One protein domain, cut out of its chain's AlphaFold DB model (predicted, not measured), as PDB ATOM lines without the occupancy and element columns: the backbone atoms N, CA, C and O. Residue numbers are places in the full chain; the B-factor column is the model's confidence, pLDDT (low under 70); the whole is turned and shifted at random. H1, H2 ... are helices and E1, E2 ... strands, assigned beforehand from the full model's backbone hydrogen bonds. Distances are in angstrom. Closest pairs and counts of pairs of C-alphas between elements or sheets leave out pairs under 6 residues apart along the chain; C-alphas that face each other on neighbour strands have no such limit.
ATOM      1  N   MET A 520     -10.976   0.293  22.875       95.00
ATOM      2  CA  MET A 520      -9.715   0.664  22.230       95.00
ATOM      3  C   MET A 520      -8.831  -0.578  22.123       95.00
ATOM      4  O   MET A 520      -8.768  -1.342  23.087       95.00
ATOM      5  N   ILE A 521      -8.112  -0.754  21.013       95.75
ATOM      6  CA  ILE A 521      -7.060  -1.772  20.879       95.75
ATOM      7  C   ILE A 521      -5.738  -1.142  20.452       95.75
ATOM      8  O   ILE A 521      -5.699  -0.319  19.542       95.75
ATOM      9  N   ASN A 522      -4.664  -1.580  21.100       95.50
ATOM     10  CA  ASN A 522      -3.285  -1.293  20.740       95.50
ATOM     11  C   ASN A 522      -2.628  -2.620  20.304       95.50
ATOM     12  O   ASN A 522      -2.286  -3.430  21.177       95.50
ATOM     13  N   PRO A 523      -2.523  -2.890  18.991       95.75
ATOM     14  CA  PRO A 523      -1.840  -4.058  18.441       95.75
ATOM     15  C   PRO A 523      -0.331  -3.815  18.286       95.75
ATOM     16  O   PRO A 523       0.111  -2.690  18.058       95.75
ATOM     17  N   MET A 524       0.447  -4.888  18.384       95.56
ATOM     18  CA  MET A 524       1.903  -4.929  18.251       95.56
ATOM     19  C   MET A 524       2.288  -6.229  17.527       95.56
ATOM     20  O   MET A 524       2.328  -7.298  18.138       95.56
ATOM     21  N   PHE A 525       2.554  -6.139  16.227       94.75
ATOM     22  CA  PHE A 525       3.056  -7.219  15.375       94.75
ATOM     23  C   PHE A 525       4.591  -7.212  15.423       94.75
ATOM     24  O   PHE A 525       5.239  -6.404  14.757       94.75
ATOM     25  N   LYS A 526       5.181  -8.083  16.241       94.06
ATOM     26  CA  LYS A 526       6.630  -8.183  16.440       94.06
ATOM     27  C   LYS A 526       7.186  -9.406  15.711       94.06
ATOM     28  O   LYS A 526       6.901 -10.538  16.088       94.06
ATOM     29  N   VAL A 527       8.019  -9.182  14.703       93.00
ATOM     30  CA  VAL A 527       8.795 -10.235  14.034       93.00
ATOM     31  C   VAL A 527      10.052 -10.509  14.853       93.00
ATOM     32  O   VAL A 527      10.854  -9.597  15.053       93.00
ATOM     33  N   VAL A 528      10.224 -11.749  15.308       92.00
ATOM     34  CA  VAL A 528      11.420 -12.223  16.015       92.00
ATOM     35  C   VAL A 528      12.267 -13.042  15.050       92.00
ATOM     36  O   VAL A 528      11.904 -14.166  14.693       92.00
ATOM     37  N   LYS A 529      13.395 -12.475  14.612       87.12
ATOM     38  CA  LYS A 529      14.262 -13.093  13.596       87.12
ATOM     39  C   LYS A 529      14.934 -14.371  14.092       87.12
ATOM     40  O   LYS A 529      15.035 -15.325  13.333       87.12
ATOM     41  N   GLN A 530      15.337 -14.400  15.363       85.38
ATOM     42  CA  GLN A 530      16.077 -15.516  15.967       85.38
ATOM     43  C   GLN A 530      15.257 -16.817  16.030       85.38
ATOM     44  O   GLN A 530      15.787 -17.884  15.739       85.38
ATOM     45  N   ASP A 531      13.964 -16.721  16.358       83.88
ATOM     46  CA  ASP A 531      13.058 -17.874  16.482       83.88
ATOM     47  C   ASP A 531      12.293 -18.197  15.184       83.88
ATOM     48  O   ASP A 531      11.662 -19.249  15.071       83.88
ATOM     49  N   GLY A 532      12.302 -17.283  14.209       87.69
ATOM     50  CA  GLY A 532      11.511 -17.395  12.984       87.69
ATOM     51  C   GLY A 532      10.002 -17.167  13.190       87.69
ATOM     52  O   GLY A 532       9.177 -17.782  12.509       87.69
ATOM     53  N   VAL A 533       9.624 -16.322  14.157       91.06
ATOM     54  CA  VAL A 533       8.248 -16.223  14.683       91.06
ATOM     55  C   VAL A 533       7.680 -14.808  14.571       91.06
ATOM     56  O   VAL A 533       8.342 -13.819  14.882       91.06
ATOM     57  N   LEU A 534       6.405 -14.714  14.195       92.25
ATOM     58  CA  LEU A 534       5.582 -13.517  14.343       92.25
ATOM     59  C   LEU A 534       4.839 -13.574  15.690       92.25
ATOM     60  O   LEU A 534       3.920 -14.374  15.867       92.25
ATOM     61  N   GLN A 535       5.237 -12.722  16.636       94.12
ATOM     62  CA  GLN A 535       4.557 -12.507  17.916       94.12
ATOM     63  C   GLN A 535       3.536 -11.371  17.762       94.12
ATOM     64  O   GLN A 535       3.911 -10.211  17.587       94.12
ATOM     65  N   ILE A 536       2.242 -11.678  17.851       95.50
ATOM     66  CA  ILE A 536       1.165 -10.681  17.802       95.50
ATOM     67  C   ILE A 536       0.673 -10.449  19.224       95.50
ATOM     68  O   ILE A 536       0.086 -11.332  19.841       95.50
ATOM     69  N   MET A 537       0.918  -9.252  19.749       96.69
ATOM     70  CA  MET A 537       0.466  -8.813  21.069       96.69
ATOM     71  C   MET A 537      -0.629  -7.761  20.902       96.69
ATOM     72  O   MET A 537      -0.458  -6.790  20.173       96.69
ATOM     73  N   CYS A 538      -1.753  -7.918  21.590       96.38
ATOM     74  CA  CYS A 538      -2.879  -6.991  21.540       96.38
ATOM     75  C   CYS A 538      -3.301  -6.590  22.952       96.38
ATOM     76  O   CYS A 538      -3.664  -7.441  23.761       96.38
ATOM     77  N   THR A 539      -3.295  -5.287  23.242       96.81
ATOM     78  CA  THR A 539      -3.853  -4.737  24.487       96.81
ATOM     79  C   THR A 539      -5.165  -4.028  24.187       96.81
ATOM     80  O   THR A 539      -5.183  -3.006  23.504       96.81
ATOM     81  N   LEU A 540      -6.263  -4.563  24.711       96.50
ATOM     82  CA  LEU A 540      -7.613  -4.025  24.594       96.50
ATOM     83  C   LEU A 540      -8.024  -3.327  25.898       96.50
ATOM     84  O   LEU A 540      -7.696  -3.784  26.994       96.50
ATOM     85  N   SER A 541      -8.764  -2.223  25.800       95.81
ATOM     86  CA  SER A 541      -9.316  -1.512  26.961       95.81
ATOM     87  C   SER A 541     -10.731  -0.992  26.708       95.81
ATOM     88  O   SER A 541     -11.063  -0.572  25.600       95.81
ATOM     89  N   THR A 542     -11.586  -1.033  27.731       96.19
ATOM     90  CA  THR A 542     -13.009  -0.669  27.628       96.19
ATOM     91  C   THR A 542     -13.294   0.676  28.299       96.19
ATOM     92  O   THR A 542     -12.950   0.908  29.457       96.19
ATOM     93  N   ASN A 543     -13.967   1.590  27.600       93.12
ATOM     94  CA  ASN A 543     -14.177   2.963  28.076       93.12
ATOM     95  C   ASN A 543     -15.575   3.226  28.672       93.12
ATOM     96  O   ASN A 543     -15.783   4.235  29.354       93.12
ATOM     97  N   PHE A 544     -16.537   2.330  28.444       93.19
ATOM     98  CA  PHE A 544     -17.900   2.439  28.971       93.19
ATOM     99  C   PHE A 544     -17.963   2.233  30.509       93.19
ATOM    100  O   PHE A 544     -16.983   1.802  31.121       93.19
ATOM    101  N   PRO A 545     -19.077   2.582  31.189       93.75
ATOM    102  CA  PRO A 545     -19.158   2.530  32.653       93.75
ATOM    103  C   PRO A 545     -19.025   1.110  33.229       93.75
ATOM    104  O   PRO A 545     -19.633   0.185  32.706       93.75
ATOM    105  N   ARG A 546     -18.346   0.962  34.380       93.31
ATOM    106  CA  ARG A 546     -18.119  -0.325  35.091       93.31
ATOM    107  C   ARG A 546     -19.367  -1.194  35.317       93.31
ATOM    108  O   ARG A 546     -19.253  -2.404  35.401       93.31
ATOM    109  N   ARG A 547     -20.561  -0.594  35.419       93.31
ATOM    110  CA  ARG A 547     -21.854  -1.296  35.610       93.31
ATOM    111  C   ARG A 547     -22.541  -1.686  34.288       93.31
ATOM    112  O   ARG A 547     -23.764  -1.851  34.239       93.31
ATOM    113  N   ARG A 548     -21.778  -1.727  33.198       93.94
ATOM    114  CA  ARG A 548     -22.168  -2.228  31.881       93.94
ATOM    115  C   ARG A 548     -21.160  -3.291  31.468       93.94
ATOM    116  O   ARG A 548     -19.977  -3.186  31.782       93.94
ATOM    117  N   HIS A 549     -21.665  -4.283  30.752       94.00
ATOM    118  CA  HIS A 549     -20.923  -5.456  30.318       94.00
ATOM    119  C   HIS A 549     -21.062  -5.527  28.803       94.00
ATOM    120  O   HIS A 549     -22.184  -5.584  28.294       94.00
ATOM    121  N   CYS A 550     -19.947  -5.496  28.087       95.62
ATOM    122  CA  CYS A 550     -19.915  -5.866  26.684       95.62
ATOM    123  C   CYS A 550     -20.065  -7.388  26.578       95.62
ATOM    124  O   CYS A 550     -19.519  -8.121  27.404       95.62
ATOM    125  N   ARG A 551     -20.818  -7.861  25.586       93.50
ATOM    126  CA  ARG A 551     -21.069  -9.277  25.308       93.50
ATOM    127  C   ARG A 551     -20.754  -9.611  23.858       93.50
ATOM    128  O   ARG A 551     -20.954  -8.764  22.984       93.50
ATOM    129  N   SER A 552     -20.337 -10.854  23.623       91.31
ATOM    130  CA  SER A 552     -20.012 -11.383  22.291       91.31
ATOM    131  C   SER A 552     -19.048 -10.462  21.536       91.31
ATOM    132  O   SER A 552     -19.332 -10.047  20.414       91.31
ATOM    133  N   LEU A 553     -17.950 -10.089  22.198       94.88
ATOM    134  CA  LEU A 553     -16.887  -9.280  21.618       94.88
ATOM    135  C   LEU A 553     -15.996 -10.190  20.770       94.88
ATOM    136  O   LEU A 553     -15.317 -11.071  21.293       94.88
ATOM    137  N   LEU A 554     -16.014  -9.968  19.463       94.56
ATOM    138  CA  LEU A 554     -15.142 -10.612  18.490       94.56
ATOM    139  C   LEU A 554     -14.183  -9.551  17.959       94.56
ATOM    140  O   LEU A 554     -14.632  -8.549  17.399       94.56
ATOM    141  N   VAL A 555     -12.881  -9.767  18.132       95.31
ATOM    142  CA  VAL A 555     -11.828  -8.942  17.533       95.31
ATOM    143  C   VAL A 555     -11.204  -9.746  16.394       95.31
ATOM    144  O   VAL A 555     -10.585 -10.780  16.641       95.31
ATOM    145  N   LYS A 556     -11.391  -9.280  15.156       93.94
ATOM    146  CA  LYS A 556     -10.789  -9.832  13.935       93.94
ATOM    147  C   LYS A 556      -9.510  -9.053  13.639       93.94
ATOM    148  O   LYS A 556      -9.562  -7.843  13.414       93.94
ATOM    149  N   ILE A 557      -8.381  -9.747  13.664       94.31
ATOM    150  CA  ILE A 557      -7.042  -9.203  13.451       94.31
ATOM    151  C   ILE A 557      -6.504  -9.844  12.163       94.31
ATOM    152  O   ILE A 557      -6.099 -11.007  12.210       94.31
ATOM    153  N   PRO A 558      -6.534  -9.138  11.017       91.19
ATOM    154  CA  PRO A 558      -6.003  -9.680   9.774       91.19
ATOM    155  C   PRO A 558      -4.476  -9.809   9.855       91.19
ATOM    156  O   PRO A 558      -3.785  -8.941  10.397       91.19
ATOM    157  N   ILE A 559      -3.951 -10.889   9.289       89.50
ATOM    158  CA  ILE A 559      -2.526 -11.109   9.054       89.50
ATOM    159  C   ILE A 559      -2.290 -10.869   7.570       89.50
ATOM    160  O   ILE A 559      -2.891 -11.522   6.722       89.50
ATOM    161  N   ASN A 560      -1.415  -9.923   7.241       87.56
ATOM    162  CA  ASN A 560      -1.195  -9.561   5.852       87.56
ATOM    163  C   ASN A 560      -0.449 -10.671   5.068       87.56
ATOM    164  O   ASN A 560       0.718 -10.931   5.378       87.56
ATOM    165  N   PRO A 561      -1.042 -11.266   4.011       83.38
ATOM    166  CA  PRO A 561      -0.444 -12.385   3.274       83.38
ATOM    167  C   PRO A 561       0.676 -11.970   2.302       83.38
ATOM    168  O   PRO A 561       1.283 -12.832   1.671       83.38
ATOM    169  N   PHE A 562       0.955 -10.668   2.161       80.88
ATOM    170  CA  PHE A 562       2.075 -10.125   1.383       80.88
ATOM    171  C   PHE A 562       3.279  -9.742   2.269       80.88
ATOM    172  O   PHE A 562       4.392  -9.629   1.762       80.88
ATOM    173  N   LEU A 563       3.074  -9.545   3.580       81.50
ATOM    174  CA  LEU A 563       4.138  -9.268   4.559       81.50
ATOM    175  C   LEU A 563       4.536 -10.495   5.390       81.50
ATOM    176  O   LEU A 563       5.693 -10.597   5.795       81.50
ATOM    177  N   PHE A 564       3.597 -11.403   5.675       85.38
ATOM    178  CA  PHE A 564       3.781 -12.504   6.623       85.38
ATOM    179  C   PHE A 564       3.413 -13.850   5.994       85.38
ATOM    180  O   PHE A 564       2.296 -14.347   6.133       85.38
ATOM    181  N   GLU A 565       4.373 -14.476   5.315       82.69
ATOM    182  CA  GLU A 565       4.180 -15.821   4.770       82.69
ATOM    183  C   GLU A 565       4.224 -16.863   5.894       82.69
ATOM    184  O   GLU A 565       5.291 -17.199   6.414       82.69
ATOM    185  N   LEU A 566       3.054 -17.367   6.291       83.31
ATOM    186  CA  LEU A 566       2.930 -18.342   7.375       83.31
ATOM    187  C   LEU A 566       3.345 -19.757   6.939       83.31
ATOM    188  O   LEU A 566       3.035 -20.231   5.834       83.31
ATOM    189  N   ASN A 567       3.991 -20.468   7.863       81.50
ATOM    190  CA  ASN A 567       4.289 -21.888   7.742       81.50
ATOM    191  C   ASN A 567       3.058 -22.711   8.162       81.50
ATOM    192  O   ASN A 567       2.881 -23.055   9.330       81.50
ATOM    193  N   LEU A 568       2.202 -23.031   7.186       72.81
ATOM    194  CA  LEU A 568       0.934 -23.736   7.408       72.81
ATOM    195  C   LEU A 568       1.101 -25.206   7.831       72.81
ATOM    196  O   LEU A 568       0.118 -25.832   8.199       72.81
ATOM    197  N   ASN A 569       2.326 -25.742   7.862       70.25
ATOM    198  CA  ASN A 569       2.591 -27.086   8.389       70.25
ATOM    199  C   ASN A 569       2.717 -27.085   9.929       70.25
ATOM    200  O   ASN A 569       2.868 -28.142  10.537       70.25
ATOM    201  N   LYS A 570       2.663 -25.905  10.567       68.75
ATOM    202  CA  LYS A 570       2.611 -25.708  12.024       68.75
ATOM    203  C   LYS A 570       1.351 -24.916  12.392       68.75
ATOM    204  O   LYS A 570       1.429 -23.752  12.776       68.75
ATOM    205  N   THR A 571       0.188 -25.549  12.246       61.28
ATOM    206  CA  THR A 571      -1.137 -24.967  12.543       61.28
ATOM    207  C   THR A 571      -1.419 -24.755  14.035       61.28
ATOM    208  O   THR A 571      -2.350 -24.023  14.367       61.28
ATOM    209  N   ASP A 572      -0.625 -25.355  14.931       71.19
ATOM    210  CA  ASP A 572      -0.750 -25.216  16.387       71.19
ATOM    211  C   ASP A 572      -0.514 -23.769  16.856       71.19
ATOM    212  O   ASP A 572       0.605 -23.355  17.180       71.19
ATOM    213  N   LEU A 573      -1.599 -22.994  16.925       85.12
ATOM    214  CA  LEU A 573      -1.603 -21.624  17.429       85.12
ATOM    215  C   LEU A 573      -1.241 -21.598  18.920       85.12
ATOM    216  O   LEU A 573      -2.086 -21.805  19.795       85.12
ATOM    217  N   LYS A 574       0.011 -21.259  19.229       90.50
ATOM    218  CA  LYS A 574       0.428 -20.928  20.593       90.50
ATOM    219  C   LYS A 574      -0.142 -19.565  20.967       90.50
ATOM    220  O   LYS A 574       0.195 -18.564  20.339       90.50
ATOM    221  N   TYR A 575      -0.971 -19.499  22.006       95.25
ATOM    222  CA  TYR A 575      -1.478 -18.226  22.516       95.25
ATOM    223  C   TYR A 575      -1.637 -18.193  24.036       95.25
ATOM    224  O   TYR A 575      -1.722 -19.215  24.715       95.25
ATOM    225  N   LYS A 576      -1.697 -16.972  24.564       96.06
ATOM    226  CA  LYS A 576      -2.011 -16.641  25.950       96.06
ATOM    227  C   LYS A 576      -2.909 -15.410  25.964       96.06
ATOM    228  O   LYS A 576      -2.597 -14.404  25.335       96.06
ATOM    229  N   THR A 577      -4.008 -15.462  26.705       96.44
ATOM    230  CA  THR A 577      -4.951 -14.344  26.826       96.44
ATOM    231  C   THR A 577      -5.425 -14.179  28.266       96.44
ATOM    232  O   THR A 577      -5.533 -15.160  29.000       96.44
ATOM    233  N   ASP A 578      -5.700 -12.938  28.672       95.62
ATOM    234  CA  ASP A 578      -6.370 -12.631  29.942       95.62
ATOM    235  C   ASP A 578      -7.862 -13.036  29.913       95.62
ATOM    236  O   ASP A 578      -8.451 -13.274  30.964       95.62
ATOM    237  N   TYR A 579      -8.485 -13.090  28.724       92.62
ATOM    238  CA  TYR A 579      -9.916 -13.378  28.537       92.62
ATOM    239  C   TYR A 579     -10.200 -14.149  27.241       92.62
ATOM    240  O   TYR A 579      -9.648 -13.825  26.186       92.62
ATOM    241  N   GLY A 580     -11.162 -15.073  27.294       93.00
ATOM    242  CA  GLY A 580     -11.730 -15.714  26.107       93.00
ATOM    243  C   GLY A 580     -10.799 -16.711  25.412       93.00
ATOM    244  O   GLY A 580      -9.886 -17.253  26.029       93.00
ATOM    245  N   GLU A 581     -11.048 -16.943  24.127       94.31
ATOM    246  CA  GLU A 581     -10.311 -17.887  23.276       94.31
ATOM    247  C   GLU A 581      -9.778 -17.189  22.017       94.31
ATOM    248  O   GLU A 581     -10.313 -16.161  21.589       94.31
ATOM    249  N   VAL A 582      -8.716 -17.738  21.425       95.81
ATOM    250  CA  VAL A 582      -8.107 -17.222  20.192       95.81
ATOM    251  C   VAL A 582      -8.040 -18.349  19.169       95.81
ATOM    252  O   VAL A 582      -7.602 -19.452  19.494       95.81
ATOM    253  N   THR A 583      -8.471 -18.080  17.939       92.94
ATOM    254  CA  THR A 583      -8.423 -19.031  16.822       92.94
ATOM    255  C   THR A 583      -7.825 -18.379  15.579       92.94
ATOM    256  O   THR A 583      -7.999 -17.183  15.348       92.94
ATOM    257  N   LEU A 584      -7.109 -19.167  14.775       90.81
ATOM    258  CA  LEU A 584      -6.609 -18.764  13.462       90.81
ATOM    259  C   LEU A 584      -7.556 -19.315  12.389       90.81
ATOM    260  O   LEU A 584      -7.780 -20.523  12.332       90.81
ATOM    261  N   LYS A 585      -8.076 -18.449  11.521       88.38
ATOM    262  CA  LYS A 585      -8.689 -18.846  10.250       88.38
ATOM    263  C   LYS A 585      -7.637 -18.783   9.154       88.38
ATOM    264  O   LYS A 585      -7.231 -17.693   8.759       88.38
ATOM    265  N   VAL A 586      -7.220 -19.946   8.662       82.25
ATOM    266  CA  VAL A 586      -6.255 -20.052   7.558       82.25
ATOM    267  C   VAL A 586      -6.853 -19.477   6.271       82.25
ATOM    268  O   VAL A 586      -6.228 -18.622   5.652       82.25
ATOM    269  N   ASP A 587      -8.092 -19.851   5.946       79.06
ATOM    270  CA  ASP A 587      -8.819 -19.499   4.712       79.06
ATOM    271  C   ASP A 587      -8.963 -17.988   4.459       79.06
ATOM    272  O   ASP A 587      -9.234 -17.569   3.338       79.06
ATOM    273  N   THR A 588      -8.818 -17.164   5.502       81.81
ATOM    274  CA  THR A 588      -8.919 -15.697   5.431       81.81
ATOM    275  C   THR A 588      -7.730 -14.974   6.074       81.81
ATOM    276  O   THR A 588      -7.743 -13.747   6.162       81.81
ATOM    277  N   MET A 589      -6.710 -15.714   6.532       86.50
ATOM    278  CA  MET A 589      -5.562 -15.223   7.314       86.50
ATOM    279  C   MET A 589      -5.954 -14.295   8.480       86.50
ATOM    280  O   MET A 589      -5.305 -13.284   8.741       86.50
ATOM    281  N   ASP A 590      -7.018 -14.637   9.209       88.94
ATOM    282  CA  ASP A 590      -7.496 -13.864  10.361       88.94
ATOM    283  C   ASP A 590      -7.188 -14.559  11.687       88.94
ATOM    284  O   ASP A 590      -7.558 -15.717  11.892       88.94
ATOM    285  N   ILE A 591      -6.660 -13.814  12.657       93.19
ATOM    286  CA  ILE A 591      -6.813 -14.171  14.070       93.19
ATOM    287  C   ILE A 591      -8.161 -13.644  14.560       93.19
ATOM    288  O   ILE A 591      -8.445 -12.447  14.479       93.19
ATOM    289  N   ILE A 592      -8.978 -14.529  15.125       94.31
ATOM    290  CA  ILE A 592     -10.209 -14.174  15.830       94.31
ATOM    291  C   ILE A 592      -9.966 -14.356  17.326       94.31
ATOM    292  O   ILE A 592      -9.808 -15.472  17.817       94.31
ATOM    293  N   TRP A 593      -9.980 -13.250  18.065       96.44
ATOM    294  CA  TRP A 593     -10.016 -13.259  19.525       96.44
ATOM    295  C   TRP A 593     -11.465 -13.064  19.988       96.44
ATOM    296  O   TRP A 593     -12.069 -12.010  19.766       96.44
ATOM    297  N   LYS A 594     -12.040 -14.105  20.598       95.75
ATOM    298  CA  LYS A 594     -13.439 -14.167  21.037       95.75
ATOM    299  C   LYS A 594     -13.534 -14.048  22.556       95.75
ATOM    300  O   LYS A 594     -13.040 -14.899  23.289       95.75
ATOM    301  N   ILE A 595     -14.231 -13.015  23.025       96.06
ATOM    302  CA  ILE A 595     -14.501 -12.733  24.439       96.06
ATOM    303  C   ILE A 595     -16.021 -12.705  24.656       96.06
ATOM    304  O   ILE A 595     -16.717 -11.789  24.209       96.06
ATOM    305  N   ASP A 596     -16.555 -13.685  25.386       93.75
ATOM    306  CA  ASP A 596     -18.004 -13.792  25.606       93.75
ATOM    307  C   ASP A 596     -18.567 -12.631  26.447       93.75
ATOM    308  O   ASP A 596     -19.659 -12.134  26.151       93.75
ATOM    309  N   THR A 597     -17.816 -12.152  27.449       94.94
ATOM    310  CA  THR A 597     -18.167 -10.989  28.287       94.94
ATOM    311  C   THR A 597     -16.939 -10.204  28.760       94.94
ATOM    312  O   THR A 597     -15.981 -10.817  29.229       94.94
ATOM    313  N   ILE A 598     -16.991  -8.867  28.732       95.75
ATOM    314  CA  ILE A 598     -15.994  -7.983  29.371       95.75
ATOM    315  C   ILE A 598     -16.641  -6.716  29.955       95.75
ATOM    316  O   ILE A 598     -17.508  -6.092  29.336       95.75
ATOM    317  N   ASP A 599     -16.212  -6.322  31.152       95.56
ATOM    318  CA  ASP A 599     -16.770  -5.188  31.900       95.56
ATOM    319  C   ASP A 599     -16.191  -3.836  31.450       95.56
ATOM    320  O   ASP A 599     -15.149  -3.760  30.797       95.56
ATOM    321  N   GLY A 600     -16.871  -2.741  31.798       94.31
ATOM    322  CA  GLY A 600     -16.410  -1.379  31.506       94.31
ATOM    323  C   GLY A 600     -15.248  -0.933  32.398       94.31
ATOM    324  O   GLY A 600     -15.216  -1.264  33.580       94.31
ATOM    325  N   LYS A 601     -14.318  -0.128  31.866       94.75
ATOM    326  CA  LYS A 601     -13.070   0.287  32.541       94.75
ATOM    327  C   LYS A 601     -12.187  -0.896  32.960       94.75
ATOM    328  O   LYS A 601     -11.603  -0.864  34.045       94.75
ATOM    329  N   GLN A 602     -12.107  -1.904  32.094       95.25
ATOM    330  CA  GLN A 602     -11.187  -3.038  32.178       95.25
ATOM    331  C   GLN A 602     -10.117  -2.966  31.085       95.25
ATOM    332  O   GLN A 602     -10.277  -2.274  30.074       95.25
ATOM    333  N   THR A 603      -9.050  -3.735  31.279       95.88
ATOM    334  CA  THR A 603      -8.015  -4.017  30.279       95.88
ATOM    335  C   THR A 603      -7.877  -5.523  30.100       95.88
ATOM    336  O   THR A 603      -7.850  -6.249  31.092       95.88
ATOM    337  N   ALA A 604      -7.747  -5.977  28.859       96.19
ATOM    338  CA  ALA A 604      -7.490  -7.368  28.502       96.19
ATOM    339  C   ALA A 604      -6.309  -7.421  27.532       96.19
ATOM    340  O   ALA A 604      -6.227  -6.599  26.618       96.19
ATOM    341  N   ARG A 605      -5.398  -8.375  27.707       97.19
ATOM    342  CA  ARG A 605      -4.270  -8.604  26.799       97.19
ATOM    343  C   ARG A 605      -4.369  -9.986  26.176       97.19
ATOM    344  O   ARG A 605      -4.774 -10.941  26.836       97.19
ATOM    345  N   MET A 606      -3.931 -10.075  24.933       97.00
ATOM    346  CA  MET A 606      -3.732 -11.308  24.187       97.00
ATOM    347  C   MET A 606      -2.327 -11.284  23.581       97.00
ATOM    348  O   MET A 606      -1.830 -10.225  23.196       97.00
ATOM    349  N   MET A 607      -1.673 -12.439  23.537       96.38
ATOM    350  CA  MET A 607      -0.444 -12.674  22.790       96.38
ATOM    351  C   MET A 607      -0.557 -14.025  22.084       96.38
ATOM    352  O   MET A 607      -0.956 -15.004  22.717       96.38
ATOM    353  N   CYS A 608      -0.196 -14.094  20.805       95.06
ATOM    354  CA  CYS A 608      -0.041 -15.354  20.086       95.06
ATOM    355  C   CYS A 608       1.217 -15.374  19.215       95.06
ATOM    356  O   CYS A 608       1.712 -14.329  18.788       95.06
ATOM    357  N   GLU A 609       1.714 -16.577  18.946       93.56
ATOM    358  CA  GLU A 609       2.926 -16.834  18.173       93.56
ATOM    359  C   GLU A 609       2.598 -17.654  16.925       93.56
ATOM    360  O   GLU A 609       1.913 -18.677  17.005       93.56
ATOM    361  N   LEU A 610       3.112 -17.216  15.778       91.25
ATOM    362  CA  LEU A 610       2.942 -17.876  14.486       91.25
ATOM    363  C   LEU A 610       4.300 -18.139  13.836       91.25
ATOM    364  O   LEU A 610       5.145 -17.246  13.766       91.25
ATOM    365  N   ALA A 611       4.501 -19.356  13.331       89.31
ATOM    366  CA  ALA A 611       5.702 -19.705  12.582       89.31
ATOM    367  C   ALA A 611       5.662 -19.078  11.178       89.31
ATOM    368  O   ALA A 611       4.716 -19.292  10.414       89.31
ATOM    369  N   LEU A 612       6.704 -18.331  10.830       87.19
ATOM    370  CA  LEU A 612       6.901 -17.778   9.492       87.19
ATOM    371  C   LEU A 612       7.664 -18.782   8.607       87.19
ATOM    372  O   LEU A 612       8.341 -19.681   9.109       87.19
ATOM    373  N   LEU A 613       7.548 -18.638   7.285       83.12
ATOM    374  CA  LEU A 613       8.294 -19.444   6.312       83.12
ATOM    375  C   LEU A 613       9.654 -18.819   5.964       83.12
ATOM    376  O   LEU A 613      10.662 -19.517   5.973       83.12
ATOM    377  N   ASN A 614       9.689 -17.514   5.679       79.94
ATOM    378  CA  ASN A 614      10.913 -16.775   5.365       79.94
ATOM    379  C   ASN A 614      10.929 -15.445   6.131       79.94
ATOM    380  O   ASN A 614      10.092 -14.572   5.902       79.94
ATOM    381  N   VAL A 615      11.870 -15.310   7.069       81.62
ATOM    382  CA  VAL A 615      11.918 -14.191   8.030       81.62
ATOM    383  C   VAL A 615      12.964 -13.149   7.650       81.62
ATOM    384  O   VAL A 615      12.823 -11.968   7.977       81.62
ATOM    385  N   ASP A 616      13.981 -13.537   6.886       79.38
ATOM    386  CA  ASP A 616      14.980 -12.618   6.342       79.38
ATOM    387  C   ASP A 616      14.374 -11.676   5.306       79.38
ATOM    388  O   ASP A 616      14.651 -10.475   5.339       79.38
ATOM    389  N   ASN A 617      13.421 -12.177   4.512       79.06
ATOM    390  CA  ASN A 617      12.621 -11.379   3.588       79.06
ATOM    391  C   ASN A 617      11.832 -10.240   4.248       79.06
ATOM    392  O   ASN A 617      11.427  -9.327   3.523       79.06
ATOM    393  N   ILE A 618      11.607 -10.254   5.567       81.06
ATOM    394  CA  ILE A 618      10.842  -9.222   6.276       81.06
ATOM    395  C   ILE A 618      11.793  -8.160   6.841       81.06
ATOM    396  O   ILE A 618      12.679  -8.451   7.648       81.06
ATOM    397  N   THR A 619      11.601  -6.903   6.439       82.69
ATOM    398  CA  THR A 619      12.403  -5.756   6.894       82.69
ATOM    399  C   THR A 619      11.508  -4.576   7.255       82.69
ATOM    400  O   THR A 619      10.429  -4.399   6.685       82.69
ATOM    401  N   SER A 620      11.971  -3.719   8.169       82.62
ATOM    402  CA  SER A 620      11.255  -2.499   8.570       82.62
ATOM    403  C   SER A 620      10.989  -1.549   7.393       82.62
ATOM    404  O   SER A 620      10.003  -0.820   7.408       82.62
ATOM    405  N   MET A 621      11.837  -1.594   6.357       80.50
ATOM    406  CA  MET A 621      11.651  -0.855   5.106       80.50
ATOM    407  C   MET A 621      10.454  -1.398   4.314       80.50
ATOM    408  O   MET A 621       9.513  -0.647   4.096       80.50
ATOM    409  N   LYS A 622      10.393  -2.709   4.023       80.44
ATOM    410  CA  LYS A 622       9.220  -3.309   3.353       80.44
ATOM    411  C   LYS A 622       7.915  -3.072   4.124       80.44
ATOM    412  O   LYS A 622       6.891  -2.785   3.515       80.44
ATOM    413  N   ILE A 623       7.951  -3.145   5.458       83.19
ATOM    414  CA  ILE A 623       6.790  -2.821   6.306       83.19
ATOM    415  C   ILE A 623       6.407  -1.336   6.155       83.19
ATOM    416  O   ILE A 623       5.226  -1.028   6.027       83.19
ATOM    417  N   SER A 624       7.376  -0.416   6.112       81.06
ATOM    418  CA  SER A 624       7.139   1.010   5.839       81.06
ATOM    419  C   SER A 624       6.517   1.252   4.464       81.06
ATOM    420  O   SER A 624       5.505   1.946   4.369       81.06
ATOM    421  N   ASP A 625       7.074   0.663   3.412       78.25
ATOM    422  CA  ASP A 625       6.601   0.844   2.034       78.25
ATOM    423  C   ASP A 625       5.172   0.304   1.858       78.25
ATOM    424  O   ASP A 625       4.349   0.893   1.151       78.25
ATOM    425  N   PHE A 626       4.848  -0.777   2.575       75.75
ATOM    426  CA  PHE A 626       3.529  -1.396   2.582       75.75
ATOM    427  C   PHE A 626       2.497  -0.627   3.421       75.75
ATOM    428  O   PHE A 626       1.389  -0.384   2.952       75.75
ATOM    429  N   VAL A 627       2.837  -0.208   4.645       76.12
ATOM    430  CA  VAL A 627       1.907   0.520   5.536       76.12
ATOM    431  C   VAL A 627       1.615   1.933   5.013       76.12
ATOM    432  O   VAL A 627       0.495   2.419   5.156       76.12
ATOM    433  N   ASN A 628       2.579   2.574   4.345       72.69
ATOM    434  CA  ASN A 628       2.382   3.868   3.673       72.69
ATOM    435  C   ASN A 628       1.834   3.742   2.233       72.69
ATOM    436  O   ASN A 628       1.674   4.761   1.560       72.69
ATOM    437  N   ARG A 629       1.613   2.507   1.758       62.78
ATOM    438  CA  ARG A 629       1.204   2.057   0.413       62.78
ATOM    439  C   ARG A 629       1.028   3.150  -0.659       62.78
ATOM    440  O   ARG A 629      -0.077   3.555  -1.009       62.78
ATOM    441  N   ARG A 630       2.155   3.523  -1.276       44.78
ATOM    442  CA  ARG A 630       2.216   4.074  -2.650       44.78
ATOM    443  C   ARG A 630       2.302   2.981  -3.729       44.78
ATOM    444  O   ARG A 630       2.508   3.291  -4.893       44.78
ATOM    445  N   VAL A 631       2.171   1.717  -3.333       48.28
ATOM    446  CA  VAL A 631       2.284   0.539  -4.200       48.28
ATOM    447  C   VAL A 631       0.875   0.050  -4.536       48.28
ATOM    448  O   VAL A 631       0.079  -0.189  -3.623       48.28
ATOM    449  N   SER A 632       0.540  -0.069  -5.818       46.22
ATOM    450  CA  SER A 632      -0.800  -0.481  -6.249       46.22
ATOM    451  C   SER A 632      -1.047  -1.980  -6.010       46.22
ATOM    452  O   SER A 632      -0.122  -2.754  -5.745       46.22
ATOM    453  N   LYS A 633      -2.309  -2.426  -6.127       45.94
ATOM    454  CA  LYS A 633      -2.629  -3.867  -6.113       45.94
ATOM    455  C   LYS A 633      -2.018  -4.599  -7.325       45.94
ATOM    456  O   LYS A 633      -1.796  -5.798  -7.235       45.94
ATOM    457  N   ILE A 634      -1.700  -3.875  -8.403       46.97
ATOM    458  CA  ILE A 634      -1.084  -4.392  -9.633       46.97
ATOM    459  C   ILE A 634       0.424  -4.620  -9.447       46.97
ATOM    460  O   ILE A 634       0.914  -5.703  -9.752       46.97
ATOM    461  N   ASP A 635       1.159  -3.669  -8.860       46.47
ATOM    462  CA  ASP A 635       2.621  -3.787  -8.687       46.47
ATOM    463  C   ASP A 635       3.017  -4.985  -7.798       46.47
ATOM    464  O   ASP A 635       4.057  -5.607  -7.999       46.47
ATOM    465  N   LEU A 636       2.167  -5.337  -6.824       52.22
ATOM    466  CA  LEU A 636       2.366  -6.484  -5.924       52.22
ATOM    467  C   LEU A 636       1.952  -7.836  -6.522       52.22
ATOM    468  O   LEU A 636       2.270  -8.865  -5.929       52.22
ATOM    469  N   LEU A 637       1.248  -7.842  -7.657       51.12
ATOM    470  CA  LEU A 637       0.979  -9.047  -8.446       51.12
ATOM    471  C   LEU A 637       2.058  -9.224  -9.525       51.12
ATOM    472  O   LEU A 637       2.569 -10.323  -9.704       51.12
ATOM    473  N   ASN A 638       2.478  -8.130 -10.166       43.41
ATOM    474  CA  ASN A 638       3.470  -8.144 -11.245       43.41
ATOM    475  C   ASN A 638       4.929  -8.239 -10.749       43.41
ATOM    476  O   ASN A 638       5.827  -8.541 -11.530       43.41
ATOM    477  N   GLY A 639       5.197  -7.970  -9.467       39.56
ATOM    478  CA  GLY A 639       6.544  -7.988  -8.881       39.56
ATOM    479  C   GLY A 639       7.083  -9.371  -8.480       39.56
ATOM    480  O   GLY A 639       8.066  -9.430  -7.740       39.56
ATOM    481  N   GLY A 640       6.432 -10.466  -8.889       38.47
ATOM    482  CA  GLY A 640       6.679 -11.829  -8.400       38.47
ATOM    483  C   GLY A 640       7.092 -12.832  -9.480       38.47
ATOM    484  O   GLY A 640       6.364 -13.789  -9.708       38.47
ATOM    485  N   SER A 667      -0.677 -30.442  -0.211       58.69
ATOM    486  CA  SER A 667       0.204 -30.378  -1.384       58.69
ATOM    487  C   SER A 667       0.803 -28.974  -1.555       58.69
ATOM    488  O   SER A 667       0.173 -27.960  -1.236       58.69
ATOM    489  N   THR A 668       2.026 -28.907  -2.084       59.81
ATOM    490  CA  THR A 668       2.661 -27.657  -2.524       59.81
ATOM    491  C   THR A 668       1.786 -26.879  -3.515       59.81
ATOM    492  O   THR A 668       1.713 -25.651  -3.408       59.81
ATOM    493  N   SER A 669       1.078 -27.587  -4.396       59.69
ATOM    494  CA  SER A 669       0.117 -27.066  -5.376       59.69
ATOM    495  C   SER A 669      -1.119 -26.483  -4.691       59.69
ATOM    496  O   SER A 669      -1.341 -25.268  -4.730       59.69
ATOM    497  N   ALA A 670      -1.843 -27.299  -3.919       60.12
ATOM    498  CA  ALA A 670      -2.988 -26.860  -3.122       60.12
ATOM    499  C   ALA A 670      -2.657 -25.691  -2.166       60.12
ATOM    500  O   ALA A 670      -3.459 -24.767  -2.003       60.12
ATOM    501  N   ARG A 671      -1.456 -25.672  -1.560       65.06
ATOM    502  CA  ARG A 671      -0.963 -24.544  -0.743       65.06
ATOM    503  C   ARG A 671      -0.783 -23.274  -1.578       65.06
ATOM    504  O   ARG A 671      -1.139 -22.199  -1.092       65.06
ATOM    505  N   LYS A 672      -0.206 -23.371  -2.781       68.25
ATOM    506  CA  LYS A 672      -0.002 -22.233  -3.691       68.25
ATOM    507  C   LYS A 672      -1.349 -21.631  -4.097       68.25
ATOM    508  O   LYS A 672      -1.579 -20.454  -3.823       68.25
ATOM    509  N   HIS A 673      -2.268 -22.452  -4.602       71.44
ATOM    510  CA  HIS A 673      -3.601 -22.012  -5.026       71.44
ATOM    511  C   HIS A 673      -4.418 -21.394  -3.871       71.44
ATOM    512  O   HIS A 673      -5.032 -20.336  -4.030       71.44
ATOM    513  N   LEU A 674      -4.357 -21.978  -2.664       70.50
ATOM    514  CA  LEU A 674      -4.982 -21.400  -1.466       70.50
ATOM    515  C   LEU A 674      -4.401 -20.016  -1.117       70.50
ATOM    516  O   LEU A 674      -5.155 -19.091  -0.815       70.50
ATOM    517  N   LEU A 675      -3.075 -19.852  -1.170       72.56
ATOM    518  CA  LEU A 675      -2.416 -18.568  -0.899       72.56
ATOM    519  C   LEU A 675      -2.711 -17.512  -1.973       72.56
ATOM    520  O   LEU A 675      -2.838 -16.336  -1.638       72.56
ATOM    521  N   GLU A 676      -2.845 -17.908  -3.235       74.12
ATOM    522  CA  GLU A 676      -3.225 -17.019  -4.340       74.12
ATOM    523  C   GLU A 676      -4.675 -16.545  -4.200       74.12
ATOM    524  O   GLU A 676      -4.926 -15.339  -4.275       74.12
ATOM    525  N   LYS A 677      -5.608 -17.447  -3.862       76.31
ATOM    526  CA  LYS A 677      -6.992 -17.085  -3.517       76.31
ATOM    527  C   LYS A 677      -7.047 -16.108  -2.340       76.31
ATOM    528  O   LYS A 677      -7.655 -15.046  -2.452       76.31
ATOM    529  N   ILE A 678      -6.325 -16.397  -1.255       76.25
ATOM    530  CA  ILE A 678      -6.209 -15.499  -0.094       76.25
ATOM    531  C   ILE A 678      -5.643 -14.125  -0.497       76.25
ATOM    532  O   ILE A 678      -6.171 -13.101  -0.067       76.25
ATOM    533  N   LYS A 679      -4.598 -14.066  -1.336       78.50
ATOM    534  CA  LYS A 679      -4.010 -12.801  -1.828       78.50
ATOM    535  C   LYS A 679      -4.970 -12.028  -2.751       78.50
ATOM    536  O   LYS A 679      -4.994 -10.796  -2.689       78.50
ATOM    537  N   LYS A 680      -5.791 -12.715  -3.559       73.31
ATOM    538  CA  LYS A 680      -6.853 -12.120  -4.396       73.31
ATOM    539  C   LYS A 680      -7.947 -11.484  -3.529       73.31
ATOM    540  O   LYS A 680      -8.250 -10.299  -3.717       73.31
ATOM    541  N   ASP A 681      -8.439 -12.239  -2.549       70.19
ATOM    542  CA  ASP A 681      -9.559 -11.892  -1.663       70.19
ATOM    543  C   ASP A 681      -9.170 -10.914  -0.530       70.19
ATOM    544  O   ASP A 681     -10.040 -10.348   0.137       70.19
ATOM    545  N   PHE A 682      -7.875 -10.661  -0.300       74.50
ATOM    546  CA  PHE A 682      -7.417  -9.751   0.753       74.50
ATOM    547  C   PHE A 682      -7.753  -8.278   0.448       74.50
ATOM    548  O   PHE A 682      -7.136  -7.635  -0.409       74.50
ATOM    549  N   VAL A 683      -8.718  -7.719   1.189       68.94
ATOM    550  CA  VAL A 683      -9.208  -6.337   1.008       68.94
ATOM    551  C   VAL A 683      -8.492  -5.311   1.898       68.94
ATOM    552  O   VAL A 683      -8.257  -4.187   1.456       68.94
ATOM    553  N   SER A 684      -8.197  -5.627   3.167       78.88
ATOM    554  CA  SER A 684      -7.789  -4.608   4.150       78.88
ATOM    555  C   SER A 684      -7.084  -5.165   5.389       78.88
ATOM    556  O   SER A 684      -7.512  -6.160   5.967       78.88
ATOM    557  N   ASP A 685      -6.070  -4.424   5.840       82.81
ATOM    558  CA  ASP A 685      -5.321  -4.613   7.088       82.81
ATOM    559  C   ASP A 685      -6.005  -4.021   8.343       82.81
ATOM    560  O   ASP A 685      -5.448  -4.079   9.440       82.81
ATOM    561  N   ASP A 686      -7.192  -3.417   8.214       90.00
ATOM    562  CA  ASP A 686      -7.901  -2.809   9.346       90.00
ATOM    563  C   ASP A 686      -8.350  -3.890  10.356       90.00
ATOM    564  O   ASP A 686      -9.174  -4.749  10.025       90.00
ATOM    565  N   ILE A 687      -7.908  -3.803  11.620       93.12
ATOM    566  CA  ILE A 687      -8.456  -4.626  12.717       93.12
ATOM    567  C   ILE A 687      -9.920  -4.245  12.929       93.12
ATOM    568  O   ILE A 687     -10.250  -3.060  13.019       93.12
ATOM    569  N   GLN A 688     -10.796  -5.239  13.065       92.75
ATOM    570  CA  GLN A 688     -12.246  -5.049  13.140       92.75
ATOM    571  C   GLN A 688     -12.819  -5.592  14.454       92.75
ATOM    572  O   GLN A 688     -12.324  -6.583  14.993       92.75
ATOM    573  N   MET A 689     -13.884  -4.972  14.966       93.38
ATOM    574  CA  MET A 689     -14.589  -5.443  16.162       93.38
ATOM    575  C   MET A 689     -16.095  -5.570  15.950       93.38
ATOM    576  O   MET A 689     -16.765  -4.610  15.567       93.38
ATOM    577  N   THR A 690     -16.646  -6.719  16.335       93.75
ATOM    578  CA  THR A 690     -18.092  -6.930  16.495       93.75
ATOM    579  C   THR A 690     -18.404  -7.062  17.982       93.75
ATOM    580  O   THR A 690     -17.794  -7.888  18.655       93.75
ATOM    581  N   PHE A 691     -19.324  -6.258  18.521       93.94
ATOM    582  CA  PHE A 691     -19.657  -6.285  19.951       93.94
ATOM    583  C   PHE A 691     -21.094  -5.848  20.258       93.94
ATOM    584  O   PHE A 691     -21.740  -5.184  19.449       93.94
TER     585      PHE A 691
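AT A GLANCE: This is residues 520 to 640 and 667 to 691 of the 761 residues of the protein "MHD domain-containing protein" of Lodderomyces elongisporus (strain ATCC 11503 / CBS 2605 / JCM 1781 / NBRC 1676 / NRRL YB-4239) (UniProt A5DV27). Two four-stranded sheets lie face to face as a sandwich, their long strands crossing at 30 degrees, and the helices H1, H2 and H3 gather loosely past one end of the strands, on neither sheet. One sheet runs E1, E2, E7, E4 and the other E5, E6, E3, E8, both antiparallel throughout. The printed part has 146 residues, with E1 to E7, then H1, H2 and H3, then E8 along the chain; the class is mixed, helices and strands. It is compact, with a radius of gyration of the C-alphas of 16.6 A, yet elongated, spanning 53 by 33 by 29 A.

HOW THE PARTS SIT: E1, residues 520 to 528, and E2, residues 533 to 542, are a hairpin at 167 degrees, with N 522 and O 539 2.8 A apart, within hydrogen-bond range. E7, residues 603 to 611, is antiparallel to E2, with N 538 and O 606 at 2.8 A. E4, residues 574 to 577, is the edge strand beside E7, with N 607 and O 576 at 2.8 A. In the second sheet, E5, residues 581 to 585, and E6, residues 590 to 599, are a hairpin, with N 583 and O 592 at 2.9 A. E3, residues 549 to 558, is antiparallel to E6, with N 593 and O 555 at 2.9 A. E8, residues 687 to 691, is the edge strand beside E3, with N 690 and O 554 at 2.9 A. The parts of the sheets that face each other are 10.0 A apart, centre to centre. The closest C-alphas of E2 and E6, those of Thr 542 and Asp 599, are 7.3 A apart. H1, residues 620 to 627, H2, residues 635 to 638, and H3, residues 668 to 681, touch no helix. Every O i to N i+4 pair is within hydrogen-bond range in H1 and H3; H2 is too short for such a pair.

IN THESE COORDINATES: E1 begins at C-alpha 520, (-9.715, 0.664, 22.230), and is 25.5 A long; E2 is 29.3 A. E3, 25.7 A, bends by 60 degrees at residue 552, and E6, 25.0 A, by 67 degrees at residue 596. E7 is 27.3 A long. H3, 20.0 A, begins at C-alpha 668, (2.661, -27.657, -2.524). E8 ends at C-alpha 691, (-19.657, -6.285, 19.951).

THE WHOLE: The two C-alphas farthest apart, those of Arg 547 and Asn 638, are 53.7 A apart. Residues 641 to 666 are not printed, and C-alphas 640 and 667 are 20.9 A apart across this cut. The link E3 to E4, residues 559 to 573, is long. The mean pLDDT of the printed part is 83.5; it is under 70 at residues 570 to 571, 629 to 640, 667 to 672 and 683.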